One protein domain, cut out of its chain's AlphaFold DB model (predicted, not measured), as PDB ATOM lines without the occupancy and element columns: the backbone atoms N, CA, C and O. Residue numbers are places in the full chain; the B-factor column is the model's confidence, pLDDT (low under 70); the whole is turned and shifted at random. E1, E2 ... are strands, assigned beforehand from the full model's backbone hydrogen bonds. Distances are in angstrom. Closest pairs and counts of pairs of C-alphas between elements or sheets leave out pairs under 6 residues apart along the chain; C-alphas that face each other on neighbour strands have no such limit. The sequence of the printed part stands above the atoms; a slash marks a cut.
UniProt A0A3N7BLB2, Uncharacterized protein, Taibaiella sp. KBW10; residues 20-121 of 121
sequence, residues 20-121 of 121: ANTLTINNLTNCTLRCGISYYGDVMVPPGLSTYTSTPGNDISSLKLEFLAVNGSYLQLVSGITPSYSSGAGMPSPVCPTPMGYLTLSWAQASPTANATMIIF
ATOM      1  N   ALA A  20     165.891 247.085 158.731       73.25
ATOM      2  CA  ALA A  20     167.256 246.681 159.004       73.25
ATOM      3  C   ALA A  20     168.094 247.040 157.779       73.25
ATOM      4  O   ALA A  20     167.647 246.861 156.643       73.25
ATOM      5  N   ASN A  21     169.303 247.523 158.012       87.56
ATOM      6  CA  ASN A  21     170.255 247.849 156.973       87.56
ATOM      7  C   ASN A  21     171.520 247.008 157.130       87.56
ATOM      8  O   ASN A  21     171.856 246.497 158.202       87.56
ATOM      9  N   THR A  22     172.215 246.839 156.017       91.69
ATOM     10  CA  THR A  22     173.445 246.063 155.955       91.69
ATOM     11  C   THR A  22     174.629 246.996 155.764       91.69
ATOM     12  O   THR A  22     174.632 247.832 154.863       91.69
ATOM     13  N   LEU A  23     175.648 246.829 156.600       91.88
ATOM     14  CA  LEU A  23     176.968 247.412 156.438       91.88
ATOM     15  C   LEU A  23     177.903 246.382 155.806       91.88
ATOM     16  O   LEU A  23     178.146 245.322 156.381       91.88
ATOM     17  N   THR A  24     178.485 246.726 154.664       94.25
ATOM     18  CA  THR A  24     179.606 245.991 154.074       94.25
ATOM     19  C   THR A  24     180.898 246.761 154.309       94.25
ATOM     20  O   THR A  24     181.014 247.915 153.912       94.25
ATOM     21  N   ILE A  25     181.880 246.125 154.935       92.25
ATOM     22  CA  ILE A  25     183.216 246.673 155.162       92.25
ATOM     23  C   ILE A  25     184.196 245.954 154.242       92.25
ATOM     24  O   ILE A  25     184.289 244.733 154.291       92.25
ATOM     25  N   ASN A  26     184.941 246.702 153.434       88.44
ATOM     26  CA  ASN A  26     186.059 246.209 152.644       88.44
ATOM     27  C   ASN A  26     187.375 246.679 153.266       88.44
ATOM     28  O   ASN A  26     187.752 247.844 153.141       88.44
ATOM     29  N   ASN A  27     188.054 245.775 153.959       88.38
ATOM     30  CA  ASN A  27     189.352 246.029 154.553       88.38
ATOM     31  C   ASN A  27     190.456 245.676 153.549       88.38
ATOM     32  O   ASN A  27     190.799 244.509 153.375       88.38
ATOM     33  N   LEU A  28     191.009 246.694 152.890       82.88
ATOM     34  CA  LEU A  28     192.110 246.549 151.935       82.88
ATOM     35  C   LEU A  28     193.479 246.429 152.621       82.88
ATOM     36  O   LEU A  28     194.491 246.251 151.945       82.88
ATOM     37  N   THR A  29     193.526 246.518 153.952       80.38
ATOM     38  CA  THR A  29     194.749 246.297 154.726       80.38
ATOM     39  C   THR A  29     195.003 244.803 154.927       80.38
ATOM     40  O   THR A  29     194.088 243.981 154.899       80.38
ATOM     41  N   ASN A  30     196.253 244.438 155.216       78.50
ATOM     42  CA  ASN A  30     196.630 243.056 155.536       78.50
ATOM     43  C   ASN A  30     196.374 242.683 157.010       78.50
ATOM     44  O   ASN A  30     196.874 241.662 157.484       78.50
ATOM     45  N   CYS A  31     195.641 243.511 157.760       77.50
ATOM     46  CA  CYS A  31     195.531 243.416 159.213       77.50
ATOM     47  C   CYS A  31     194.082 243.256 159.661       77.50
ATOM     48  O   CYS A  31     193.168 243.820 159.067       77.50
ATOM     49  N   THR A  32     193.875 242.518 160.752       83.31
ATOM     50  CA  THR A  32     192.569 242.457 161.411       83.31
ATOM     51  C   THR A  32     192.411 243.661 162.330       83.31
ATOM     52  O   THR A  32     193.218 243.863 163.236       83.31
ATOM     53  N   LEU A  33     191.356 244.441 162.119       82.19
ATOM     54  CA  LEU A  33     191.132 245.718 162.789       82.19
ATOM     55  C   LEU A  33     189.942 245.651 163.748       82.19
ATOM     56  O   LEU A  33     188.917 245.057 163.422       82.19
ATOM     57  N   ARG A  34     190.049 246.281 164.923       85.75
ATOM     58  CA  ARG A  34     188.930 246.388 165.872       85.75
ATOM     59  C   ARG A  34     188.061 247.590 165.518       85.75
ATOM     60  O   ARG A  34     188.517 248.728 165.599       85.75
ATOM     61  N   CYS A  35     186.807 247.340 165.161       84.81
ATOM     62  CA  CYS A  35     185.843 248.373 164.799       84.81
ATOM     63  C   CYS A  35     184.624 248.317 165.723       84.81
ATOM     64  O   CYS A  35     183.974 247.284 165.813       84.81
ATOM     65  N   GLY A  36     184.275 249.431 166.354       86.56
ATOM     66  CA  GLY A  36     182.977 249.647 166.974       86.56
ATOM     67  C   GLY A  36     181.938 250.004 165.917       86.56
ATOM     68  O   GLY A  36     182.059 251.026 165.242       86.56
ATOM     69  N   ILE A  37     180.910 249.177 165.768       88.56
ATOM     70  CA  ILE A  37     179.776 249.423 164.875       88.56
ATOM     71  C   ILE A  37     178.583 249.828 165.737       88.56
ATOM     72  O   ILE A  37     178.277 249.173 166.740       88.56
ATOM     73  N   SER A  38     177.890 250.905 165.352       85.31
ATOM     74  CA  SER A  38     176.669 251.334 166.040       85.31
ATOM     75  C   SER A  38     175.703 250.158 166.196       85.31
ATOM     76  O   SER A  38     175.408 249.477 165.215       85.31
ATOM     77  N   TYR A  39     175.228 249.930 167.421       82.81
ATOM     78  CA  TYR A  39     174.293 248.854 167.785       82.81
ATOM     79  C   TYR A  39     174.814 247.410 167.640       82.81
ATOM     80  O   TYR A  39     174.093 246.481 167.994       82.81
ATOM     81  N   TYR A  40     176.057 247.209 167.189       81.75
ATOM     82  CA  TYR A  40     176.721 245.898 167.134       81.75
ATOM     83  C   TYR A  40     177.811 245.741 168.208       81.75
ATOM     84  O   TYR A  40     178.173 244.623 168.566       81.75
ATOM     85  N   GLY A  41     178.325 246.859 168.734       82.94
ATOM     86  CA  GLY A  41     179.485 246.861 169.622       82.94
ATOM     87  C   GLY A  41     180.786 246.692 168.840       82.94
ATOM     88  O   GLY A  41     180.852 247.025 167.655       82.94
ATOM     89  N   ASP A  42     181.821 246.189 169.507       84.00
ATOM     90  CA  ASP A  42     183.137 246.025 168.893       84.00
ATOM     91  C   ASP A  42     183.263 244.681 168.182       84.00
ATOM     92  O   ASP A  42     183.029 243.618 168.759       84.00
ATOM     93  N   VAL A  43     183.687 244.734 166.924       86.12
ATOM     94  CA  VAL A  43     183.924 243.577 166.064       86.12
ATOM     95  C   VAL A  43     185.355 243.576 165.541       86.12
ATOM     96  O   VAL A  43     185.994 244.621 165.402       86.12
ATOM     97  N   MET A  44     185.854 242.389 165.210       87.50
ATOM     98  CA  MET A  44     187.121 242.230 164.503       87.50
ATOM     99  C   MET A  44     186.843 242.124 163.003       87.50
ATOM    100  O   MET A  44     186.130 241.220 162.569       87.50
ATOM    101  N   VAL A  45     187.405 243.045 162.224       87.25
ATOM    102  CA  VAL A  45     187.276 243.111 160.766       87.25
ATOM    103  C   VAL A  45     188.557 242.553 160.140       87.25
ATOM    104  O   VAL A  45     189.574 243.253 160.139       87.25
ATOM    105  N   PRO A  46     188.569 241.301 159.646       88.56
ATOM    106  CA  PRO A  46     189.728 240.739 158.952       88.56
ATOM    107  C   PRO A  46     189.981 241.442 157.605       88.56
ATOM    108  O   PRO A  46     189.112 242.179 157.134       88.56
ATOM    109  N   PRO A  47     191.146 241.218 156.968       87.62
ATOM    110  CA  PRO A  47     191.370 241.596 155.573       87.62
ATOM    111  C   PRO A  47     190.268 241.064 154.648       87.62
ATOM    112  O   PRO A  47     189.832 239.919 154.784       87.62
ATOM    113  N   GLY A  48     189.845 241.879 153.683       88.38
ATOM    114  CA  GLY A  48     188.776 241.566 152.736       88.38
ATOM    115  C   GLY A  48     187.392 242.059 153.172       88.38
ATOM    116  O   GLY A  48     187.254 243.065 153.866       88.38
ATOM    117  N   LEU A  49     186.343 241.373 152.708       93.25
ATOM    118  CA  LEU A  49     184.953 241.787 152.908       93.25
ATOM    119  C   LEU A  49     184.355 241.195 154.188       93.25
ATOM    120  O   LEU A  49     184.355 239.983 154.384       93.25
ATOM    121  N   SER A  50     183.765 242.053 155.015       95.00
ATOM    122  CA  SER A  50     182.943 241.687 156.171       95.00
ATOM    123  C   SER A  50     181.567 242.326 156.040       95.00
ATOM    124  O   SER A  50     181.450 243.448 155.555       95.00
ATOM    125  N   THR A  51     180.512 241.623 156.441       94.75
ATOM    126  CA  THR A  51     179.136 242.126 156.325       94.75
ATOM    127  C   THR A  51     178.409 241.994 157.655       94.75
ATOM    128  O   THR A  51     178.458 240.940 158.283       94.75
ATOM    129  N   TYR A  52     177.724 243.060 158.056       92.62
ATOM    130  CA  TYR A  52     176.981 243.158 159.307       92.62
ATOM    131  C   TYR A  52     175.578 243.668 159.004       92.62
ATOM    132  O   TYR A  52     175.421 244.729 158.407       92.62
ATOM    133  N   THR A  53     174.558 242.924 159.411       92.31
ATOM    134  CA  THR A  53     173.158 243.330 159.246       92.31
ATOM    135  C   THR A  53     172.598 243.722 160.601       92.31
ATOM    136  O   THR A  53     172.777 242.987 161.575       92.31
ATOM    137  N   SER A  54     171.951 244.884 160.672       89.38
ATOM    138  CA  SER A  54     171.338 245.360 161.905       89.38
ATOM    139  C   SER A  54     170.118 244.537 162.311       89.38
ATOM    140  O   SER A  54     169.512 243.818 161.514       89.38
ATOM    141  N   THR A  55     169.747 244.645 163.586       85.56
ATOM    142  CA  THR A  55     168.430 244.188 164.035       85.56
ATOM    143  C   THR A  55     167.374 245.240 163.681       85.56
ATOM    144  O   THR A  55     167.698 246.431 163.658       85.56
ATOM    145  N   PRO A  56     166.115 244.837 163.417       83.00
ATOM    146  CA  PRO A  56     165.055 245.784 163.105       83.00
ATOM    147  C   PRO A  56     164.936 246.901 164.151       83.00
ATOM    148  O   PRO A  56     164.821 246.618 165.342       83.00
ATOM    149  N   GLY A  57     164.955 248.158 163.701       80.38
ATOM    150  CA  GLY A  57     164.858 249.340 164.568       80.38
ATOM    151  C   GLY A  57     166.186 249.844 165.148       80.38
ATOM    152  O   GLY A  57     166.174 250.831 165.878       80.38
ATOM    153  N   ASN A  58     167.315 249.210 164.816       85.75
ATOM    154  CA  ASN A  58     168.656 249.616 165.247       85.75
ATOM    155  C   ASN A  58     169.587 249.837 164.047       85.75
ATOM    156  O   ASN A  58     170.598 249.148 163.899       85.75
ATOM    157  N   ASP A  59     169.232 250.765 163.158       86.31
ATOM    158  CA  ASP A  59     169.976 250.988 161.918       86.31
ATOM    159  C   ASP A  59     171.449 251.356 162.152       86.31
ATOM    160  O   ASP A  59     171.798 252.248 162.931       86.31
ATOM    161  N   ILE A  60     172.336 250.688 161.416       89.44
ATOM    162  CA  ILE A  60     173.759 250.992 161.416       89.44
ATOM    163  C   ILE A  60     173.961 252.359 160.757       89.44
ATOM    164  O   ILE A  60     173.644 252.560 159.585       89.44
ATOM    165  N   SER A  61     174.516 253.291 161.522       87.06
ATOM    166  CA  SER A  61     174.660 254.699 161.133       87.06
ATOM    167  C   SER A  61     176.074 255.236 161.331       87.06
ATOM    168  O   SER A  61     176.397 256.311 160.824       87.06
ATOM    169  N   SER A  62     176.927 254.507 162.057       84.69
ATOM    170  CA  SER A  62     178.321 254.889 162.259       84.69
ATOM    171  C   SER A  62     179.236 253.696 162.518       84.69
ATOM    172  O   SER A  62     178.823 252.640 163.007       84.69
ATOM    173  N   LEU A  63     180.508 253.911 162.198       86.75
ATOM    174  CA  LEU A  63     181.616 253.025 162.491       86.75
ATOM    175  C   LEU A  63     182.756 253.823 163.116       86.75
ATOM    176  O   LEU A  63     183.111 254.908 162.651       86.75
ATOM    177  N   LYS A  64     183.362 253.239 164.144       83.75
ATOM    178  CA  LYS A  64     184.548 253.727 164.830       83.75
ATOM    179  C   LYS A  64     185.642 252.669 164.757       83.75
ATOM    180  O   LYS A  64     185.482 251.592 165.307       83.75
ATOM    181  N   LEU A  65     186.770 252.969 164.136       80.44
ATOM    182  CA  LEU A  65     187.983 252.171 164.273       80.44
ATOM    183  C   LEU A  65     188.666 252.545 165.591       80.44
ATOM    184  O   LEU A  65     188.912 253.727 165.824       80.44
ATOM    185  N   GLU A  66     188.972 251.562 166.435       73.56
ATOM    186  CA  GLU A  66     189.645 251.778 167.718       73.56
ATOM    187  C   GLU A  66     191.026 251.131 167.745       73.56
ATOM    188  O   GLU A  66     191.203 249.972 167.364       73.56
ATOM    189  N   PHE A  67     192.002 251.859 168.280       70.00
ATOM    190  CA  PHE A  67     193.342 251.347 168.520       70.00
ATOM    191  C   PHE A  67     193.846 251.714 169.910       70.00
ATOM    192  O   PHE A  67     193.638 252.830 170.370       70.00
ATOM    193  N   LEU A  68     194.555 250.792 170.562       62.78
ATOM    194  CA  LEU A  68     195.289 251.076 171.790       62.78
ATOM    195  C   LEU A  68     196.713 251.514 171.434       62.78
ATOM    196  O   LEU A  68     197.531 250.697 171.013       62.78
ATOM    197  N   ALA A  69     197.015 252.794 171.614       60.31
ATOM    198  CA  ALA A  69     198.357 253.326 171.454       60.31
ATOM    199  C   ALA A  69     199.332 252.748 172.490       60.31
ATOM    200  O   ALA A  69     198.951 252.317 173.577       60.31
ATOM    201  N   VAL A  70     200.628 252.807 172.167       58.16
ATOM    202  CA  VAL A  70     201.729 252.294 173.007       58.16
ATOM    203  C   VAL A  70     201.755 252.932 174.404       58.16
ATOM    204  O   VAL A  70     202.178 252.306 175.369       58.16
ATOM    205  N   ASN A  71     201.265 254.167 174.531       65.94
ATOM    206  CA  ASN A  71     201.133 254.881 175.804       65.94
ATOM    207  C   ASN A  71     199.871 254.497 176.608       65.94
ATOM    208  O   ASN A  71     199.577 255.140 177.612       65.94
ATOM    209  N   GLY A  72     199.099 253.508 176.151       62.16
ATOM    210  CA  GLY A  72     197.863 253.058 176.791       62.16
ATOM    211  C   GLY A  72     196.625 253.914 176.499       62.16
ATOM    212  O   GLY A  72     195.578 253.670 177.093       62.16
ATOM    213  N   SER A  73     196.710 254.905 175.605       64.00
ATOM    214  CA  SER A  73     195.550 255.707 175.187       64.00
ATOM    215  C   SER A  73     194.800 255.071 174.016       64.00
ATOM    216  O   SER A  73     195.402 254.413 173.171       64.00
ATOM    217  N   TYR A  74     193.484 255.274 173.944       63.97
ATOM    218  CA  TYR A  74     192.686 254.825 172.806       63.97
ATOM    219  C   TYR A  74     192.629 255.901 171.724       63.97
ATOM    220  O   TYR A  74     192.250 257.042 171.986       63.97
ATOM    221  N   LEU A  75     192.978 255.516 170.502       68.62
ATOM    222  CA  LEU A  75     192.898 256.329 169.298       68.62
ATOM    223  C   LEU A  75     191.703 255.873 168.479       68.62
ATOM    224  O   LEU A  75     191.454 254.672 168.359       68.62
ATOM    225  N   GLN A  76     190.946 256.830 167.951       71.50
ATOM    226  CA  GLN A  76     189.662 256.549 167.322       71.50
ATOM    227  C   GLN A  76     189.537 257.296 165.994       71.50
ATOM    228  O   GLN A  76     189.739 258.508 165.941       71.50
ATOM    229  N   LEU A  77     189.176 256.575 164.932       76.38
ATOM    230  CA  LEU A  77     188.746 257.150 163.656       76.38
ATOM    231  C   LEU A  77     187.267 256.826 163.460       76.38
ATOM    232  O   LEU A  77     186.885 255.661 163.496       76.38
ATOM    233  N   VAL A  78     186.434 257.848 163.280       77.88
ATOM    234  CA  VAL A  78     184.972 257.706 163.220       77.88
ATOM    235  C   VAL A  78     184.463 258.134 161.851       77.88
ATOM    236  O   VAL A  78     184.965 259.082 161.255       77.88
ATOM    237  N   SER A  79     183.448 257.436 161.359       78.81
ATOM    238  CA  SER A  79     182.777 257.699 160.086       78.81
ATOM    239  C   SER A  79     181.300 257.305 160.183       78.81
ATOM    240  O   SER A  79     180.947 256.443 160.990       78.81
ATOM    241  N   GLY A  80     180.425 257.935 159.401       77.94
ATOM    242  CA  GLY A  80     178.986 257.669 159.456       77.94
ATOM    243  C   GLY A  80     178.126 258.863 159.053       77.94
ATOM    244  O   GLY A  80     178.643 259.905 158.653       77.94
ATOM    245  N   ILE A  81     176.807 258.724 159.208       69.88
ATOM    246  CA  ILE A  81     175.816 259.810 159.047       69.88
ATOM    247  C   ILE A  81     175.639 260.549 160.393       69.88
ATOM    248  O   ILE A  81     174.529 260.759 160.875       69.88
ATOM    249  N   THR A  82     176.738 260.914 161.057       58.00
ATOM    250  CA  THR A  82     176.719 261.691 162.311       58.00
ATOM    251  C   THR A  82     177.287 263.101 162.093       58.00
ATOM    252  O   THR A  82     178.122 263.290 161.204       58.00
ATOM    253  N   PRO A  83     176.857 264.132 162.855       36.44
ATOM    254  CA  PRO A  83     177.381 265.484 162.689       36.44
ATOM    255  C   PRO A  83     178.802 265.592 163.260       36.44
ATOM    256  O   PRO A  83     179.008 265.360 164.445       36.44
ATOM    257  N   SER A  84     179.734 266.015 162.400       40.31
ATOM    258  CA  SER A  84     181.101 266.495 162.671       40.31
ATOM    259  C   SER A  84     181.970 265.637 163.598       40.31
ATOM    260  O   SER A  84     181.937 265.802 164.813       40.31
ATOM    261  N   TYR A  85     182.883 264.848 163.025       38.97
ATOM    262  CA  TYR A  85     184.051 264.367 163.764       38.97
ATOM    263  C   TYR A  85     185.333 264.678 162.996       38.97
ATOM    264  O   TYR A  85     185.496 264.329 161.830       38.97
ATOM    265  N   SER A  86     186.222 265.409 163.666       35.03
ATOM    266  CA  SER A  86     187.526 265.818 163.166       35.03
ATOM    267  C   SER A  86     188.440 264.609 162.980       35.03
ATOM    268  O   SER A  86     188.668 263.852 163.923       35.03
ATOM    269  N   SER A  87     189.030 264.479 161.795       37.34
ATOM    270  CA  SER A  87     190.188 263.620 161.559       37.34
ATOM    271  C   SER A  87     191.394 264.175 162.323       37.34
ATOM    272  O   SER A  87     191.907 265.245 161.989       37.34
ATOM    273  N   GLY A  88     191.855 263.462 163.349       40.47
ATOM    274  CA  GLY A  88     193.148 263.735 163.969       40.47
ATOM    275  C   GLY A  88     194.265 263.232 163.057       40.47
ATOM    276  O   GLY A  88     194.502 262.029 162.984       40.47
ATOM    277  N   ALA A  89     194.929 264.135 162.337       37.09
ATOM    278  CA  ALA A  89     196.124 263.803 161.570       37.09
ATOM    279  C   ALA A  89     197.335 263.697 162.509       37.09
ATOM    280  O   ALA A  89     197.633 264.634 163.247       37.09
ATOM    281  N   GLY A  90     198.050 262.571 162.440       42.00
ATOM    282  CA  GLY A  90     199.337 262.378 163.110       42.00
ATOM    283  C   GLY A  90     199.274 261.408 164.282       42.00
ATOM    284  O   GLY A  90     199.332 261.824 165.435       42.00
ATOM    285  N   MET A  91     199.200 260.107 163.992       37.75
ATOM    286  CA  MET A  91     199.365 259.068 165.008       37.75
ATOM    287  C   MET A  91     200.243 257.933 164.478       37.75
ATOM    288  O   MET A  91     200.036 257.492 163.346       37.75
ATOM    289  N   PRO A  92     201.239 257.470 165.259       43.78
ATOM    290  CA  PRO A  92     202.007 256.286 164.911       43.78
ATOM    291  C   PRO A  92     201.073 255.074 164.865       43.78
ATOM    292  O   PRO A  92     200.177 254.917 165.696       43.78
ATOM    293  N   SER A  93     201.262 254.276 163.824       39.00
ATOM    294  CA  SER A  93     200.236 253.401 163.271       39.00
ATOM    295  C   SER A  93     199.938 252.147 164.157       39.00
ATOM    296  O   SER A  93     200.783 251.744 164.965       39.00
ATOM    297  N   PRO A  94     198.751 251.516 164.039       41.81
ATOM    298  CA  PRO A  94     198.407 250.194 164.592       41.81
ATOM    299  C   PRO A  94     198.880 249.003 163.771       41.81
ATOM    300  O   PRO A  94     198.990 249.115 162.556       41.81
ATOM    301  N   VAL A  95     199.073 247.835 164.413       52.12
ATOM    302  CA  VAL A  95     199.591 246.617 163.753       52.12
ATOM    303  C   VAL A  95     198.784 246.263 162.512       52.12
ATOM    304  O   VAL A  95     197.595 245.996 162.613       52.12
ATOM    305  N   CYS A  96     199.401 246.284 161.332       55.75
ATOM    306  CA  CYS A  96     200.841 246.429 161.084       55.75
ATOM    307  C   CYS A  96     201.235 247.891 160.800       55.75
ATOM    308  O   CYS A  96     201.196 248.263 159.625       55.75
ATOM    309  N   PRO A  97     201.721 248.716 161.766       48.75
ATOM    310  CA  PRO A  97     202.389 249.921 161.367       48.75
ATOM    311  C   PRO A  97     203.702 249.469 160.778       48.75
ATOM    312  O   PRO A  97     204.595 248.993 161.477       48.75
ATOM    313  N   THR A  98     203.853 249.621 159.478       51.88
ATOM    314  CA  THR A  98     205.194 249.945 159.019       51.88
ATOM    315  C   THR A  98     205.458 251.399 159.420       51.88
ATOM    316  O   THR A  98     204.498 252.166 159.551       51.88
ATOM    317  N   PRO A  99     206.712 251.804 159.672       45.00
ATOM    318  CA  PRO A  99     207.025 253.030 160.417       45.00
ATOM    319  C   PRO A  99     206.499 254.364 159.834       45.00
ATOM    320  O   PRO A  99     206.760 255.406 160.425       45.00
ATOM    321  N   MET A 100     205.781 254.368 158.699       50.75
ATOM    322  CA  MET A 100     205.338 255.567 157.967       50.75
ATOM    323  C   MET A 100     203.932 255.489 157.312       50.75
ATOM    324  O   MET A 100     203.638 256.287 156.425       50.75
ATOM    325  N   GLY A 101     203.060 254.544 157.687       56.62
ATOM    326  CA  GLY A 101     201.730 254.395 157.055       56.62
ATOM    327  C   GLY A 101     200.617 255.279 157.648       56.62
ATOM    328  O   GLY A 101     200.584 255.497 158.859       56.62
ATOM    329  N   TYR A 102     199.673 255.723 156.809       64.62
ATOM    330  CA  TYR A 102     198.391 256.336 157.203       64.62
ATOM    331  C   TYR A 102     197.256 255.308 157.069       64.62
ATOM    332  O   TYR A 102     197.359 254.410 156.242       64.62
ATOM    333  N   LEU A 103     196.181 255.453 157.853       70.81
ATOM    334  CA  LEU A 103     194.939 254.684 157.704       70.81
ATOM    335  C   LEU A 103     193.791 255.633 157.373       70.81
ATOM    336  O   LEU A 103     193.619 256.653 158.045       70.81
ATOM    337  N   THR A 104     192.996 255.276 156.370       75.38
ATOM    338  CA  THR A 104     191.840 256.052 155.917       75.38
ATOM    339  C   THR A 104     190.567 255.212 155.983       75.38
ATOM    340  O   THR A 104     190.572 254.011 155.720       75.38
ATOM    341  N   LEU A 105     189.454 255.865 156.330       79.25
ATOM    342  CA  LEU A 105     188.110 255.291 156.313       79.25
ATOM    343  C   LEU A 105     187.242 256.082 155.333       79.25
ATOM    344  O   LEU A 105     187.153 257.305 155.441       79.25
ATOM    345  N   SER A 106     186.578 255.392 154.409       80.50
ATOM    346  CA  SER A 106     185.616 255.996 153.482       80.50
ATOM    347  C   SER A 106     184.242 255.366 153.659       80.50
ATOM    348  O   SER A 106     184.067 254.177 153.395       80.50
ATOM    349  N   TRP A 107     183.264 256.178 154.062       85.75
ATOM    350  CA  TRP A 107     181.879 255.766 154.292       85.75
ATOM    351  C   TRP A 107     180.960 256.238 153.169       85.75
ATOM    352  O   TRP A 107     180.989 257.408 152.791       85.75
ATOM    353  N   ALA A 108     180.094 255.349 152.691       83.12
ATOM    354  CA  ALA A 108     179.024 255.673 151.760       83.12
ATOM    355  C   ALA A 108     177.702 255.077 152.250       83.12
ATOM    356  O   ALA A 108     177.576 253.863 152.407       83.12
ATOM    357  N   GLN A 109     176.708 255.935 152.472       84.81
ATOM    358  CA  GLN A 109     175.360 255.542 152.869       84.81
ATOM    359  C   GLN A 109     174.375 256.651 152.467       84.81
ATOM    360  O   GLN A 109     174.635 257.826 152.717       84.81
ATOM    361  N   ALA A 110     173.260 256.292 151.825       77.56
ATOM    362  CA  ALA A 110     172.315 257.270 151.265       77.56
ATOM    363  C   ALA A 110     171.346 257.871 152.304       77.56
ATOM    364  O   ALA A 110     170.898 259.005 152.162       77.56
ATOM    365  N   SER A 111     171.009 257.108 153.341       83.19
ATOM    366  CA  SER A 111     170.164 257.510 154.469       83.19
ATOM    367  C   SER A 111     170.475 256.601 155.664       83.19
ATOM    368  O   SER A 111     171.031 255.524 155.444       83.19
ATOM    369  N   PRO A 112     170.093 256.954 156.907       81.31
ATOM    370  CA  PRO A 112     170.353 256.109 158.078       81.31
ATOM    371  C   PRO A 112     169.870 254.666 157.924       81.31
ATOM    372  O   PRO A 112     170.462 253.759 158.485       81.31
ATOM    373  N   THR A 113     168.834 254.458 157.117       84.38
ATOM    374  CA  THR A 113     168.147 253.177 156.945       84.38
ATOM    375  C   THR A 113     168.535 252.465 155.647       84.38
ATOM    376  O   THR A 113     168.102 251.346 155.388       84.38
ATOM    377  N   ALA A 114     169.364 253.102 154.814       84.31
ATOM    378  CA  ALA A 114     169.954 252.484 153.638       84.31
ATOM    379  C   ALA A 114     171.168 251.635 154.027       84.31
ATOM    380  O   ALA A 114     171.830 251.884 155.041       84.31
ATOM    381  N   ASN A 115     171.495 250.664 153.173       88.25
ATOM    382  CA  ASN A 115     172.736 249.908 153.287       88.25
ATOM    383  C   ASN A 115     173.944 250.846 153.218       88.25
ATOM    384  O   ASN A 115     173.956 251.821 152.462       88.25
ATOM    385  N   ALA A 116     174.957 250.521 154.010       87.00
ATOM    386  CA  ALA A 116     176.194 251.266 154.107       87.00
ATOM    387  C   ALA A 116     177.354 250.457 153.526       87.00
ATOM    388  O   ALA A 116     177.415 249.233 153.648       87.00
ATOM    389  N   THR A 117     178.301 251.146 152.903       87.12
ATOM    390  CA  THR A 117     179.585 250.571 152.503       87.12
ATOM    391  C   THR A 117     180.714 251.352 153.154       87.12
ATOM    392  O   THR A 117     180.721 252.582 153.141       87.12
ATOM    393  N   MET A 118     181.673 250.619 153.704       86.75
ATOM    394  CA  MET A 118     182.908 251.132 154.273       86.75
ATOM    395  C   MET A 118     184.094 250.549 153.515       86.75
ATOM    396  O   MET A 118     184.132 249.347 153.262       86.75
ATOM    397  N   ILE A 119     185.090 251.378 153.217       81.06
ATOM    398  CA  ILE A 119     186.395 250.926 152.730       81.06
ATOM    399  C   ILE A 119     187.472 251.415 153.697       81.06
ATOM    400  O   ILE A 119     187.520 252.605 154.014       81.06
ATOM    401  N   ILE A 120     188.325 250.492 154.145       84.31
ATOM    402  CA  ILE A 120     189.499 250.755 154.985       84.31
ATOM    403  C   ILE A 120     190.748 250.519 154.138       84.31
ATOM    404  O   ILE A 120     190.866 249.442 153.549       84.31
ATOM    405  N   PHE A 121     191.657 251.494 154.066       78.25
ATOM    406  CA  PHE A 121     192.896 251.405 153.286       78.25
ATOM    407  C   PHE A 121     194.032 252.243 153.875       78.25
ATOM    408  O   PHE A 121     193.744 253.231 154.595       78.25
TER     409      PHE A 121
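What this domain is: This is residues 20 to 121 of the 121 residues of an uncharacterized protein of Taibaiella sp. KBW10 (UniProt A0A3N7BLB2). The model is a sandwich of two four-stranded sheets face to face, E4-E1-E8-E7 over E3-E2-E5-E6, their strands crossing at 26 degrees. A wide loop without named elements, residues 81 to 104, links E6 of one sheet to E7 of the other. The printed part has 102 residues with eight named strands, E1 to E8 in chain order, and no named helix; the class is all strand, though under half of the residues, 46, are in named elements. The first sheet is mixed and the second all antiparallel. The whole is compact, with a radius of gyration of the C-alphas of 13.5 A and spans of 41 by 28 by 21 A.

How they stand to each other: E1, residues 22 to 27, is an inner strand, antiparallel to E4, residues 48 to 53, with N 25 and O 50 at 2.8 A. E1 is parallel to E8, residues 116 to 120, with N 26 and O 118 at 2.8 A. E8 and E7, residues 105 to 109, form a hairpin, with N 108 and O 117 at 2.9 A. In the other sheet, E2, residues 33 to 37, and E3, residues 41 to 45, form a hairpin, with N 35 and O 43 at 2.8 A. E2 is also antiparallel to E5, residues 62 to 68, with N 36 and O 64 at 2.7 A. E5 and E6, residues 74 to 80, form a hairpin, with N 65 and O 77 at 2.8 A. This sheet is strongly twisted. Between the sheets, the closest C-alphas of E6 and E7 are those of Ser 79 and Trp 107, 6.2 A apart. The closest of E1 and E3 are those of Asn 27 and Val 45, 7.2 A apart. E5 and E7 are near each other, while E1 and E5, for instance, are apart.

Where its parts are: E1 begins at C-alpha 22, (173.445, 246.063, 155.955), and is 16.0 A long; E4 is 17.0 A. E5 begins at C-alpha 62, (178.321, 254.889, 162.259), and is 19.8 A long; E6 is 19.3 A. E2, E3, E7 and E8 have five residues each, and E8 ends at C-alpha 120, (189.499, 250.755, 154.985).

The domain as a whole: The two C-alphas farthest apart, those of Pro 56 and Pro 99, are 42.7 A apart. The printed part has no cut and ends at Phe 121, the chain's last residue. The link E6 to E7 is long, with 24 residues. Mean pLDDT of the printed part is 74.4; residues 68 to 75 and 81 to 102 are under 70.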